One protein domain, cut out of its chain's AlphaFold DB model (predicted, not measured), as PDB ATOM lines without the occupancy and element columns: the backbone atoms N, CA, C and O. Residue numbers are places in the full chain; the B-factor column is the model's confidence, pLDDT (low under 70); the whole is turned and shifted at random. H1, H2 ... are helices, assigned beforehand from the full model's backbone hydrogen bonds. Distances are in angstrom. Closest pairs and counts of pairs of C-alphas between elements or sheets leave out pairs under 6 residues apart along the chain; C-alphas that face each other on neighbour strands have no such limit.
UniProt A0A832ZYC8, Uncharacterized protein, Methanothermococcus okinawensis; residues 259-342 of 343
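This is residues 259 to 342 of the 343 residues of an uncharacterized protein of Methanothermococcus okinawensis (UniProt A0A832ZYC8). A small cluster of four short helices, H1, H3, H4 and H5, has a long arm on one side, made of residues 266 to 280, which run outward, and the long helix H2, which runs back toward the cluster. H1 sits in the middle of the cluster between H3 and H5, and H4 packs beside H5 in a helical hairpin, while H2 touches no helix. The printed part has 84 residues with five named helices, H1 to H5 in that order along the chain, and no named strand; the class is all helix, with 52 residues in named elements. It is only just compact, close to loose, with a radius of gyration of the C-alphas of 14.0 A, and the C-alphas span 40 by 27 by 21 A.

H1 is residues 259 to 265, 10.0 A from first to last C-alpha, and C-alpha 259 is at (383.552, 631.456, 472.008). H2, residues 281 to 301, is the longest helix at 30.5 A; it begins with C-alpha 281 at (362.670, 641.138, 465.448). H3 is residues 308 to 312. H4 is residues 318 to 324, 10.1 A long. H5 is residues 330 to 341, 16.3 A long, and ends with C-alpha 341 at (379.888, 617.512, 464.403).

H1 touches H3, with the closest C-alphas, those of Arg 261 and Val 311, 6.4 A apart. H1 also touches H5, the same way at a shallow tilt of 23 degrees; the C-alphas of Ala 264 and Ile 334 are their closest, 5.0 A apart. H4 and H5 form a helical hairpin: they touch and run opposite ways at a shallow tilt of 23 degrees, with the C-alphas of Phe 320 and Met 337 closest at 6.1 A. H5 touches H4 with residues 333 to 337 alone. H1 and H4 are close but not clearly touching, with the C-alphas of Arg 261 and Phe 320 closest at 7.9 A. H2 is apart from H1, H3, H4 and H5. In H1, H2, H3, H4 and H5 every O i to N i+4 pair is within hydrogen-bond range.

The two C-alphas farthest apart, those of Asn 278 and Lys 318, are 41.3 A from each other. The printed part has no cut. The link from H1 to H2 is long, with 15 residues; the link from H2 to H3 is short, and those from H3 to H4 and from H4 to H5 are tight. The mean pLDDT of the printed part is 97.1, and no printed residue is under 70.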
ATOM      1  N   ASP A 259     384.493 630.924 472.981       97.56
ATOM      2  CA  ASP A 259     383.552 631.456 472.008       97.56
ATOM      3  C   ASP A 259     383.603 630.634 470.719       97.56
ATOM      4  O   ASP A 259     382.545 630.299 470.202       97.56
ATOM      5  N   GLU A 260     384.783 630.181 470.278       98.25
ATOM      6  CA  GLU A 260     384.897 629.211 469.175       98.25
ATOM      7  C   GLU A 260     384.058 627.955 469.439       98.25
ATOM      8  O   GLU A 260     383.240 627.568 468.606       98.25
ATOM      9  N   ARG A 261     384.183 627.362 470.636       98.19
ATOM     10  CA  ARG A 261     383.378 626.191 471.016       98.19
ATOM     11  C   ARG A 261     381.887 626.524 471.080       98.19
ATOM     12  O   ARG A 261     381.059 625.753 470.607       98.19
ATOM     13  N   LEU A 262     381.513 627.666 471.659       98.25
ATOM     14  CA  LEU A 262     380.106 628.071 471.739       98.25
ATOM     15  C   LEU A 262     379.483 628.283 470.354       98.25
ATOM     16  O   LEU A 262     378.338 627.877 470.155       98.25
ATOM     17  N   ILE A 263     380.219 628.890 469.424       98.25
ATOM     18  CA  ILE A 263     379.780 629.127 468.043       98.25
ATOM     19  C   ILE A 263     379.677 627.811 467.263       98.25
ATOM     20  O   ILE A 263     378.747 627.637 466.475       98.25
ATOM     21  N   ALA A 264     380.628 626.899 467.465       97.62
ATOM     22  CA  ALA A 264     380.717 625.680 466.676       97.62
ATOM     23  C   ALA A 264     379.763 624.573 467.140       97.62
ATOM     24  O   ALA A 264     379.094 623.971 466.310       97.62
ATOM     25  N   ILE A 265     379.704 624.302 468.450       96.69
ATOM     26  CA  ILE A 265     379.134 623.046 468.976       96.69
ATOM     27  C   ILE A 265     378.048 623.242 470.043       96.69
ATOM     28  O   ILE A 265     377.650 622.291 470.712       96.69
ATOM     29  N   SER A 266     377.566 624.471 470.254       96.81
ATOM     30  CA  SER A 266     376.493 624.746 471.217       96.81
ATOM     31  C   SER A 266     375.262 625.336 470.545       96.81
ATOM     32  O   SER A 266     375.358 626.063 469.560       96.81
ATOM     33  N   THR A 267     374.092 625.142 471.153       97.00
ATOM     34  CA  THR A 267     372.851 625.754 470.652       97.00
ATOM     35  C   THR A 267     372.838 627.274 470.773       97.00
ATOM     36  O   THR A 267     371.997 627.927 470.170       97.00
ATOM     37  N   VAL A 268     373.738 627.876 471.556       96.62
ATOM     38  CA  VAL A 268     373.892 629.339 471.589       96.62
ATOM     39  C   VAL A 268     374.507 629.843 470.278       96.62
ATOM     40  O   VAL A 268     374.221 630.971 469.881       96.62
ATOM     41  N   GLY A 269     375.288 628.994 469.600       97.25
ATOM     42  CA  GLY A 269     375.893 629.236 468.293       97.25
ATOM     43  C   GLY A 269     374.912 629.268 467.129       97.25
ATOM     44  O   GLY A 269     375.296 629.718 466.060       97.25
ATOM     45  N   VAL A 270     373.650 628.864 467.302       98.19
ATOM     46  CA  VAL A 270     372.643 629.018 466.240       98.19
ATOM     47  C   VAL A 270     372.471 630.514 465.933       98.19
ATOM     48  O   VAL A 270     372.214 631.275 466.881       98.19
ATOM     49  N   PRO A 271     372.658 630.957 464.676       98.38
ATOM     50  CA  PRO A 271     372.578 632.366 464.302       98.38
ATOM     51  C   PRO A 271     371.123 632.850 464.199       98.38
ATOM     52  O   PRO A 271     370.180 632.100 464.436       98.38
ATOM     53  N   TYR A 272     370.939 634.134 463.898       98.62
ATOM     54  CA  TYR A 272     369.640 634.682 463.501       98.62
ATOM     55  C   TYR A 272     369.458 634.552 461.983       98.62
ATOM     56  O   TYR A 272     370.442 634.622 461.243       98.62
ATOM     57  N   ARG A 273     368.216 634.391 461.514       98.56
ATOM     58  CA  ARG A 273     367.879 634.230 460.090       98.56
ATOM     59  C   ARG A 273     366.685 635.101 459.711       98.56
ATOM     60  O   ARG A 273     365.733 635.189 460.481       98.56
ATOM     61  N   ASP A 274     366.760 635.715 458.539       98.50
ATOM     62  CA  ASP A 274     365.716 636.522 457.899       98.50
ATOM     63  C   ASP A 274     365.840 636.362 456.369       98.50
ATOM     64  O   ASP A 274     366.338 637.265 455.694       98.50
ATOM     65  N   PRO A 275     365.444 635.202 455.801       97.81
ATOM     66  CA  PRO A 275     365.758 634.841 454.411       97.81
ATOM     67  C   PRO A 275     365.286 635.850 453.359       97.81
ATOM     68  O   PRO A 275     365.928 636.021 452.326       97.81
ATOM     69  N   ASN A 276     364.170 636.533 453.626       97.56
ATOM     70  CA  ASN A 276     363.574 637.507 452.712       97.56
ATOM     71  C   ASN A 276     363.883 638.964 453.101       97.56
ATOM     72  O   ASN A 276     363.525 639.887 452.363       97.56
ATOM     73  N   LEU A 277     364.594 639.177 454.215       98.06
ATOM     74  CA  LEU A 277     364.928 640.488 454.770       98.06
ATOM     75  C   LEU A 277     363.691 641.340 455.092       98.06
ATOM     76  O   LEU A 277     363.649 642.533 454.780       98.06
ATOM     77  N   ASN A 278     362.664 640.710 455.658       97.62
ATOM     78  CA  ASN A 278     361.372 641.335 455.940       97.62
ATOM     79  C   ASN A 278     360.712 640.877 457.248       97.62
ATOM     80  O   ASN A 278     359.654 641.408 457.581       97.62
ATOM     81  N   LEU A 279     361.319 639.946 457.989       98.25
ATOM     82  CA  LEU A 279     360.787 639.503 459.276       98.25
ATOM     83  C   LEU A 279     360.925 640.591 460.348       98.25
ATOM     84  O   LEU A 279     361.846 641.415 460.314       98.25
ATOM     85  N   THR A 280     360.036 640.583 461.336       97.88
ATOM     86  CA  THR A 280     360.206 641.408 462.538       97.88
ATOM     87  C   THR A 280     361.277 640.823 463.461       97.88
ATOM     88  O   THR A 280     361.661 639.654 463.355       97.88
ATOM     89  N   HIS A 281     361.760 641.625 464.412       96.38
ATOM     90  CA  HIS A 281     362.670 641.138 465.448       96.38
ATOM     91  C   HIS A 281     362.081 639.932 466.204       96.38
ATOM     92  O   HIS A 281     362.770 638.931 466.408       96.38
ATOM     93  N   GLU A 282     360.800 639.993 466.571       97.94
ATOM     94  CA  GLU A 282     360.098 638.949 467.322       97.94
ATOM     95  C   GLU A 282     360.017 637.644 466.525       97.94
ATOM     96  O   GLU A 282     360.257 636.564 467.075       97.94
ATOM     97  N   GLU A 283     359.733 637.729 465.224       98.50
ATOM     98  CA  GLU A 283     359.714 636.575 464.321       98.50
ATOM     99  C   GLU A 283     361.101 635.942 464.201       98.50
ATOM    100  O   GLU A 283     361.242 634.726 464.354       98.50
ATOM    101  N   ILE A 284     362.145 636.755 464.021       98.69
ATOM    102  CA  ILE A 284     363.539 636.298 463.956       98.69
ATOM    103  C   ILE A 284     363.942 635.581 465.255       98.69
ATOM    104  O   ILE A 284     364.538 634.498 465.222       98.69
ATOM    105  N   VAL A 285     363.600 636.147 466.417       98.31
ATOM    106  CA  VAL A 285     363.890 635.548 467.730       98.31
ATOM    107  C   VAL A 285     363.125 634.236 467.922       98.31
ATOM    108  O   VAL A 285     363.715 633.247 468.377       98.31
ATOM    109  N   LYS A 286     361.842 634.191 467.543       98.44
ATOM    110  CA  LYS A 286     360.998 632.989 467.616       98.44
ATOM    111  C   LYS A 286     361.528 631.871 466.716       98.44
ATOM    112  O   LYS A 286     361.676 630.738 467.183       98.44
ATOM    113  N   ASN A 287     361.868 632.186 465.469       98.38
ATOM    114  CA  ASN A 287     362.410 631.233 464.500       98.38
ATOM    115  C   ASN A 287     363.750 630.671 464.973       98.38
ATOM    116  O   ASN A 287     363.944 629.456 465.006       98.38
ATOM    117  N   ARG A 288     364.634 631.532 465.486       98.19
ATOM    118  CA  ARG A 288     365.881 631.083 466.107       98.19
ATOM    119  C   ARG A 288     365.632 630.167 467.308       98.19
ATOM    120  O   ARG A 288     366.360 629.198 467.510       98.19
ATOM    121  N   ALA A 289     364.631 630.445 468.144       98.38
ATOM    122  CA  ALA A 289     364.307 629.585 469.285       98.38
ATOM    123  C   ALA A 289     363.813 628.189 468.853       98.38
ATOM    124  O   ALA A 289     364.101 627.203 469.537       98.38
ATOM    125  N   LEU A 290     363.100 628.089 467.727       98.38
ATOM    126  CA  LEU A 290     362.734 626.818 467.090       98.38
ATOM    127  C   LEU A 290     363.978 626.075 466.582       98.38
ATOM    128  O   LEU A 290     364.229 624.959 467.038       98.38
ATOM    129  N   GLU A 291     364.819 626.725 465.774       97.94
ATOM    130  CA  GLU A 291     366.059 626.141 465.228       97.94
ATOM    131  C   GLU A 291     366.990 625.643 466.349       97.94
ATOM    132  O   GLU A 291     367.549 624.550 466.289       97.94
ATOM    133  N   ARG A 292     367.086 626.385 467.460       97.88
ATOM    134  CA  ARG A 292     367.842 625.960 468.651       97.88
ATOM    135  C   ARG A 292     367.299 624.691 469.300       97.88
ATOM    136  O   ARG A 292     368.097 623.906 469.820       97.88
ATOM    137  N   ARG A 293     365.977 624.502 469.333       98.00
ATOM    138  CA  ARG A 293     365.345 623.291 469.886       98.00
ATOM    139  C   ARG A 293     365.574 622.093 468.976       98.00
ATOM    140  O   ARG A 293     365.937 621.028 469.472       98.00
ATOM    141  N   GLU A 294     365.434 622.280 467.671       97.38
ATOM    142  CA  GLU A 294     365.701 621.233 466.683       97.38
ATOM    143  C   GLU A 294     367.169 620.816 466.690       97.38
ATOM    144  O   GLU A 294     367.478 619.629 466.782       97.38
ATOM    145  N   PHE A 295     368.082 621.789 466.701       96.94
ATOM    146  CA  PHE A 295     369.509 621.518 466.788       96.94
ATOM    147  C   PHE A 295     369.871 620.811 468.099       96.94
ATOM    148  O   PHE A 295     370.627 619.843 468.091       96.94
ATOM    149  N   LYS A 296     369.269 621.215 469.230       97.50
ATOM    150  CA  LYS A 296     369.421 620.497 470.505       97.50
ATOM    151  C   LYS A 296     369.015 619.028 470.381       97.50
ATOM    152  O   LYS A 296     369.753 618.173 470.859       97.50
ATOM    153  N   ARG A 297     367.853 618.751 469.779       97.12
ATOM    154  CA  ARG A 297     367.344 617.386 469.587       97.12
ATOM    155  C   ARG A 297     368.326 616.552 468.763       97.12
ATOM    156  O   ARG A 297     368.737 615.498 469.234       97.12
ATOM    157  N   ARG A 298     368.785 617.075 467.620       95.69
ATOM    158  CA  ARG A 298     369.787 616.406 466.770       95.69
ATOM    159  C   ARG A 298     371.071 616.085 467.540       95.69
ATOM    160  O   ARG A 298     371.549 614.961 467.495       95.69
ATOM    161  N   LEU A 299     371.597 617.037 468.316       95.31
ATOM    162  CA  LEU A 299     372.803 616.798 469.119       95.31
ATOM    163  C   LEU A 299     372.615 615.695 470.168       95.31
ATOM    164  O   LEU A 299     373.562 614.962 470.448       95.31
ATOM    165  N   ILE A 300     371.424 615.590 470.768       96.44
ATOM    166  CA  ILE A 300     371.102 614.530 471.733       96.44
ATOM    167  C   ILE A 300     371.062 613.173 471.027       96.44
ATOM    168  O   ILE A 300     371.686 612.236 471.512       96.44
ATOM    169  N   GLU A 301     370.392 613.085 469.876       95.50
ATOM    170  CA  GLU A 301     370.300 611.860 469.066       95.50
ATOM    171  C   GLU A 301     371.678 611.359 468.616       95.50
ATOM    172  O   GLU A 301     371.935 610.161 468.606       95.50
ATOM    173  N   MET A 302     372.599 612.279 468.327       92.56
ATOM    174  CA  MET A 302     373.982 611.961 467.961       92.56
ATOM    175  C   MET A 302     374.881 611.626 469.161       92.56
ATOM    176  O   MET A 302     376.064 611.353 468.969       92.56
ATOM    177  N   GLY A 303     374.385 611.732 470.398       93.25
ATOM    178  CA  GLY A 303     375.199 611.587 471.610       93.25
ATOM    179  C   GLY A 303     376.240 612.701 471.815       93.25
ATOM    180  O   GLY A 303     377.104 612.583 472.677       93.25
ATOM    181  N   LYS A 304     376.153 613.804 471.056       93.00
ATOM    182  CA  LYS A 304     377.114 614.927 471.040       93.00
ATOM    183  C   LYS A 304     376.553 616.206 471.682       93.00
ATOM    184  O   LYS A 304     377.018 617.313 471.412       93.00
ATOM    185  N   TYR A 305     375.525 616.091 472.525       96.25
ATOM    186  CA  TYR A 305     374.963 617.242 473.231       96.25
ATOM    187  C   TYR A 305     375.753 617.586 474.496       96.25
ATOM    188  O   TYR A 305     375.810 616.824 475.463       96.25
ATOM    189  N   TYR A 306     376.254 618.820 474.546       95.44
ATOM    190  CA  TYR A 306     376.877 619.398 475.732       95.44
ATOM    191  C   TYR A 306     376.074 620.605 476.214       95.44
ATOM    192  O   TYR A 306     375.676 621.474 475.437       95.44
ATOM    193  N   SER A 307     375.881 620.718 477.531       95.56
ATOM    194  CA  SER A 307     375.320 621.944 478.097       95.56
ATOM    195  C   SER A 307     376.269 623.124 477.871       95.56
ATOM    196  O   SER A 307     377.490 622.962 477.878       95.56
ATOM    197  N   THR A 308     375.732 624.342 477.769       96.06
ATOM    198  CA  THR A 308     376.536 625.569 477.615       96.06
ATOM    199  C   THR A 308     377.637 625.681 478.678       96.06
ATOM    200  O   THR A 308     378.743 626.127 478.382       96.06
ATOM    201  N   LYS A 309     377.365 625.237 479.915       97.06
ATOM    202  CA  LYS A 309     378.357 625.191 481.002       97.06
ATOM    203  C   LYS A 309     379.506 624.229 480.681       97.06
ATOM    204  O   LYS A 309     380.660 624.612 480.840       97.06
ATOM    205  N   LYS A 310     379.209 623.015 480.203       97.44
ATOM    206  CA  LYS A 310     380.231 622.038 479.791       97.44
ATOM    207  C   LYS A 310     381.078 622.565 478.628       97.44
ATOM    208  O   LYS A 310     382.299 622.529 478.728       97.44
ATOM    209  N   VAL A 311     380.449 623.148 477.601       97.38
ATOM    210  CA  VAL A 311     381.150 623.750 476.447       97.38
ATOM    211  C   VAL A 311     382.114 624.857 476.889       97.38
ATOM    212  O   VAL A 311     383.281 624.863 476.492       97.38
ATOM    213  N   LYS A 312     381.667 625.765 477.768       96.12
ATOM    214  CA  LYS A 312     382.520 626.829 478.326       96.12
ATOM    215  C   LYS A 312     383.732 626.257 479.060       96.12
ATOM    216  O   LYS A 312     384.850 626.685 478.789       96.12
ATOM    217  N   LEU A 313     383.516 625.250 479.905       96.88
ATOM    218  CA  LEU A 313     384.565 624.567 480.672       96.88
ATOM    219  C   LEU A 313     385.466 623.649 479.828       96.88
ATOM    220  O   LEU A 313     386.366 623.032 480.386       96.88
ATOM    221  N   GLY A 314     385.217 623.504 478.521       96.50
ATOM    222  CA  GLY A 314     385.964 622.571 477.671       96.50
ATOM    223  C   GLY A 314     385.692 621.095 477.988       96.50
ATOM    224  O   GLY A 314     386.448 620.235 477.558       96.50
ATOM    225  N   LYS A 315     384.612 620.783 478.717       97.25
ATOM    226  CA  LYS A 315     384.171 619.409 479.015       97.25
ATOM    227  C   LYS A 315     383.389 618.838 477.827       97.25
ATOM    228  O   LYS A 315     382.176 618.636 477.922       97.25
ATOM    229  N   VAL A 316     384.088 618.680 476.709       96.56
ATOM    230  CA  VAL A 316     383.597 618.207 475.406       96.56
ATOM    231  C   VAL A 316     384.542 617.133 474.873       96.56
ATOM    232  O   VAL A 316     385.614 616.933 475.447       96.56
ATOM    233  N   ASP A 317     384.173 616.450 473.790       96.38
ATOM    234  CA  ASP A 317     385.033 615.411 473.220       96.38
ATOM    235  C   ASP A 317     386.407 615.965 472.831       96.38
ATOM    236  O   ASP A 317     386.541 617.082 472.316       96.38
ATOM    237  N   LYS A 318     387.437 615.142 473.055       97.19
ATOM    238  CA  LYS A 318     388.845 615.508 472.862       97.19
ATOM    239  C   LYS A 318     389.127 616.028 471.447       97.19
ATOM    240  O   LYS A 318     389.889 616.979 471.303       97.19
ATOM    241  N   VAL A 319     388.447 615.481 470.435       97.44
ATOM    242  CA  VAL A 319     388.583 615.901 469.030       97.44
ATOM    243  C   VAL A 319     388.355 617.404 468.842       97.44
ATOM    244  O   VAL A 319     389.113 618.051 468.127       97.44
ATOM    245  N   PHE A 320     387.381 618.005 469.537       97.50
ATOM    246  CA  PHE A 320     387.127 619.442 469.425       97.50
ATOM    247  C   PHE A 320     388.263 620.260 470.043       97.50
ATOM    248  O   PHE A 320     388.674 621.270 469.477       97.50
ATOM    249  N   LEU A 321     388.806 619.817 471.179       97.88
ATOM    250  CA  LEU A 321     389.939 620.485 471.827       97.88
ATOM    251  C   LEU A 321     391.217 620.373 470.989       97.88
ATOM    252  O   LEU A 321     391.998 621.320 470.939       97.88
ATOM    253  N   ASP A 322     391.412 619.243 470.313       98.19
ATOM    254  CA  ASP A 322     392.553 619.030 469.428       98.19
ATOM    255  C   ASP A 322     392.448 619.886 468.157       98.19
ATOM    256  O   ASP A 322     393.439 620.506 467.771       98.19
ATOM    257  N   ILE A 323     391.245 620.061 467.586       98.31
ATOM    258  CA  ILE A 323     391.020 621.026 466.494       98.31
ATOM    259  C   ILE A 323     391.435 622.438 466.926       98.31
ATOM    260  O   ILE A 323     392.089 623.126 466.150       98.31
ATOM    261  N   GLN A 324     391.137 622.876 468.160       96.94
ATOM    262  CA  GLN A 324     391.522 624.222 468.629       96.94
ATOM    263  C   GLN A 324     393.031 624.465 468.676       96.94
ATOM    264  O   GLN A 324     393.431 625.629 468.635       96.94
ATOM    265  N   LYS A 325     393.848 623.411 468.769       97.12
ATOM    266  CA  LYS A 325     395.317 623.500 468.795       97.12
ATOM    267  C   LYS A 325     395.927 623.674 467.403       97.12
ATOM    268  O   LYS A 325     397.112 623.975 467.307       97.12
ATOM    269  N   LEU A 326     395.146 623.488 466.337       97.31
ATOM    270  CA  LEU A 326     395.616 623.715 464.974       97.31
ATOM    271  C   LEU A 326     395.980 625.191 464.774       97.31
ATOM    272  O   LEU A 326     395.296 626.087 465.276       97.31
ATOM    273  N   ASN A 327     397.029 625.440 463.988       95.06
ATOM    274  CA  ASN A 327     397.463 626.788 463.629       95.06
ATOM    275  C   ASN A 327     396.563 627.385 462.528       95.06
ATOM    276  O   ASN A 327     396.972 627.562 461.383       95.06
ATOM    277  N   LEU A 328     395.293 627.608 462.862       96.44
ATOM    278  CA  LEU A 328     394.268 628.151 461.976       96.44
ATOM    279  C   LEU A 328     393.560 629.327 462.657       96.44
ATOM    280  O   LEU A 328     393.454 629.389 463.883       96.44
ATOM    281  N   ASN A 329     393.014 630.239 461.850       97.12
ATOM    282  CA  ASN A 329     392.136 631.289 462.364       97.12
ATOM    283  C   ASN A 329     390.816 630.711 462.909       97.12
ATOM    284  O   ASN A 329     390.401 629.604 462.552       97.12
ATOM    285  N   SER A 330     390.128 631.489 463.745       98.25
ATOM    286  CA  SER A 330     388.911 631.046 464.430       98.25
ATOM    287  C   SER A 330     387.790 630.610 463.482       98.25
ATOM    288  O   SER A 330     387.132 629.616 463.776       98.25
ATOM    289  N   SER A 331     387.594 631.266 462.329       98.38
ATOM    290  CA  SER A 331     386.580 630.835 461.349       98.38
ATOM    291  C   SER A 331     386.850 629.418 460.836       98.38
ATOM    292  O   SER A 331     385.949 628.582 460.848       98.38
ATOM    293  N   LYS A 332     388.095 629.105 460.450       98.19
ATOM    294  CA  LYS A 332     388.479 627.756 459.992       98.19
ATOM    295  C   LYS A 332     388.342 626.708 461.101       98.19
ATOM    296  O   LYS A 332     387.898 625.596 460.834       98.19
ATOM    297  N   ILE A 333     388.694 627.063 462.337       98.62
ATOM    298  CA  ILE A 333     388.533 626.198 463.518       98.62
ATOM    299  C   ILE A 333     387.056 625.860 463.741       98.62
ATOM    300  O   ILE A 333     386.707 624.690 463.882       98.62
ATOM    301  N   ILE A 334     386.189 626.875 463.723       98.62
ATOM    302  CA  ILE A 334     384.740 626.722 463.886       98.62
ATOM    303  C   ILE A 334     384.169 625.811 462.795       98.62
ATOM    304  O   ILE A 334     383.428 624.884 463.113       98.62
ATOM    305  N   LEU A 335     384.532 626.038 461.529       98.31
ATOM    306  CA  LEU A 335     384.060 625.221 460.408       98.31
ATOM    307  C   LEU A 335     384.522 623.762 460.522       98.31
ATOM    308  O   LEU A 335     383.707 622.862 460.363       98.31
ATOM    309  N   LYS A 336     385.782 623.507 460.903       98.50
ATOM    310  CA  LYS A 336     386.278 622.137 461.141       98.50
ATOM    311  C   LYS A 336     385.553 621.427 462.282       98.50
ATOM    312  O   LYS A 336     385.295 620.231 462.212       98.50
ATOM    313  N   MET A 337     385.218 622.144 463.352       98.12
ATOM    314  CA  MET A 337     384.415 621.566 464.431       98.12
ATOM    315  C   MET A 337     382.996 621.222 463.968       98.12
ATOM    316  O   MET A 337     382.477 620.188 464.376       98.12
ATOM    317  N   ARG A 338     382.377 622.069 463.135       96.69
ATOM    318  CA  ARG A 338     381.052 621.815 462.544       96.69
ATOM    319  C   ARG A 338     381.063 620.593 461.631       96.69
ATOM    320  O   ARG A 338     380.225 619.716 461.799       96.69
ATOM    321  N   GLU A 339     382.095 620.466 460.802       96.44
ATOM    322  CA  GLU A 339     382.336 619.294 459.955       96.44
ATOM    323  C   GLU A 339     382.402 617.997 460.783       96.44
ATOM    324  O   GLU A 339     381.669 617.049 460.515       96.44
ATOM    325  N   VAL A 340     383.191 617.971 461.866       95.31
ATOM    326  CA  VAL A 340     383.274 616.808 462.780       95.31
ATOM    327  C   VAL A 340     381.970 616.557 463.547       95.31
ATOM    328  O   VAL A 340     381.647 615.423 463.929       95.31
ATOM    329  N   LEU A 341     381.209 617.617 463.809       92.00
ATOM    330  CA  LEU A 341     379.888 617.512 464.403       92.00
ATOM    331  C   LEU A 341     378.852 616.984 463.400       92.00
ATOM    332  O   LEU A 341     377.863 616.428 463.858       92.00
ATOM    333  N   GLY A 342     379.105 617.068 462.091       87.62
ATOM    334  CA  GLY A 342     378.210 616.623 461.022       87.62
ATOM    335  C   GLY A 342     377.131 617.647 460.664       87.62
ATOM    336  O   GLY A 342     376.004 617.247 460.369       87.62
TER     337      GLY A 342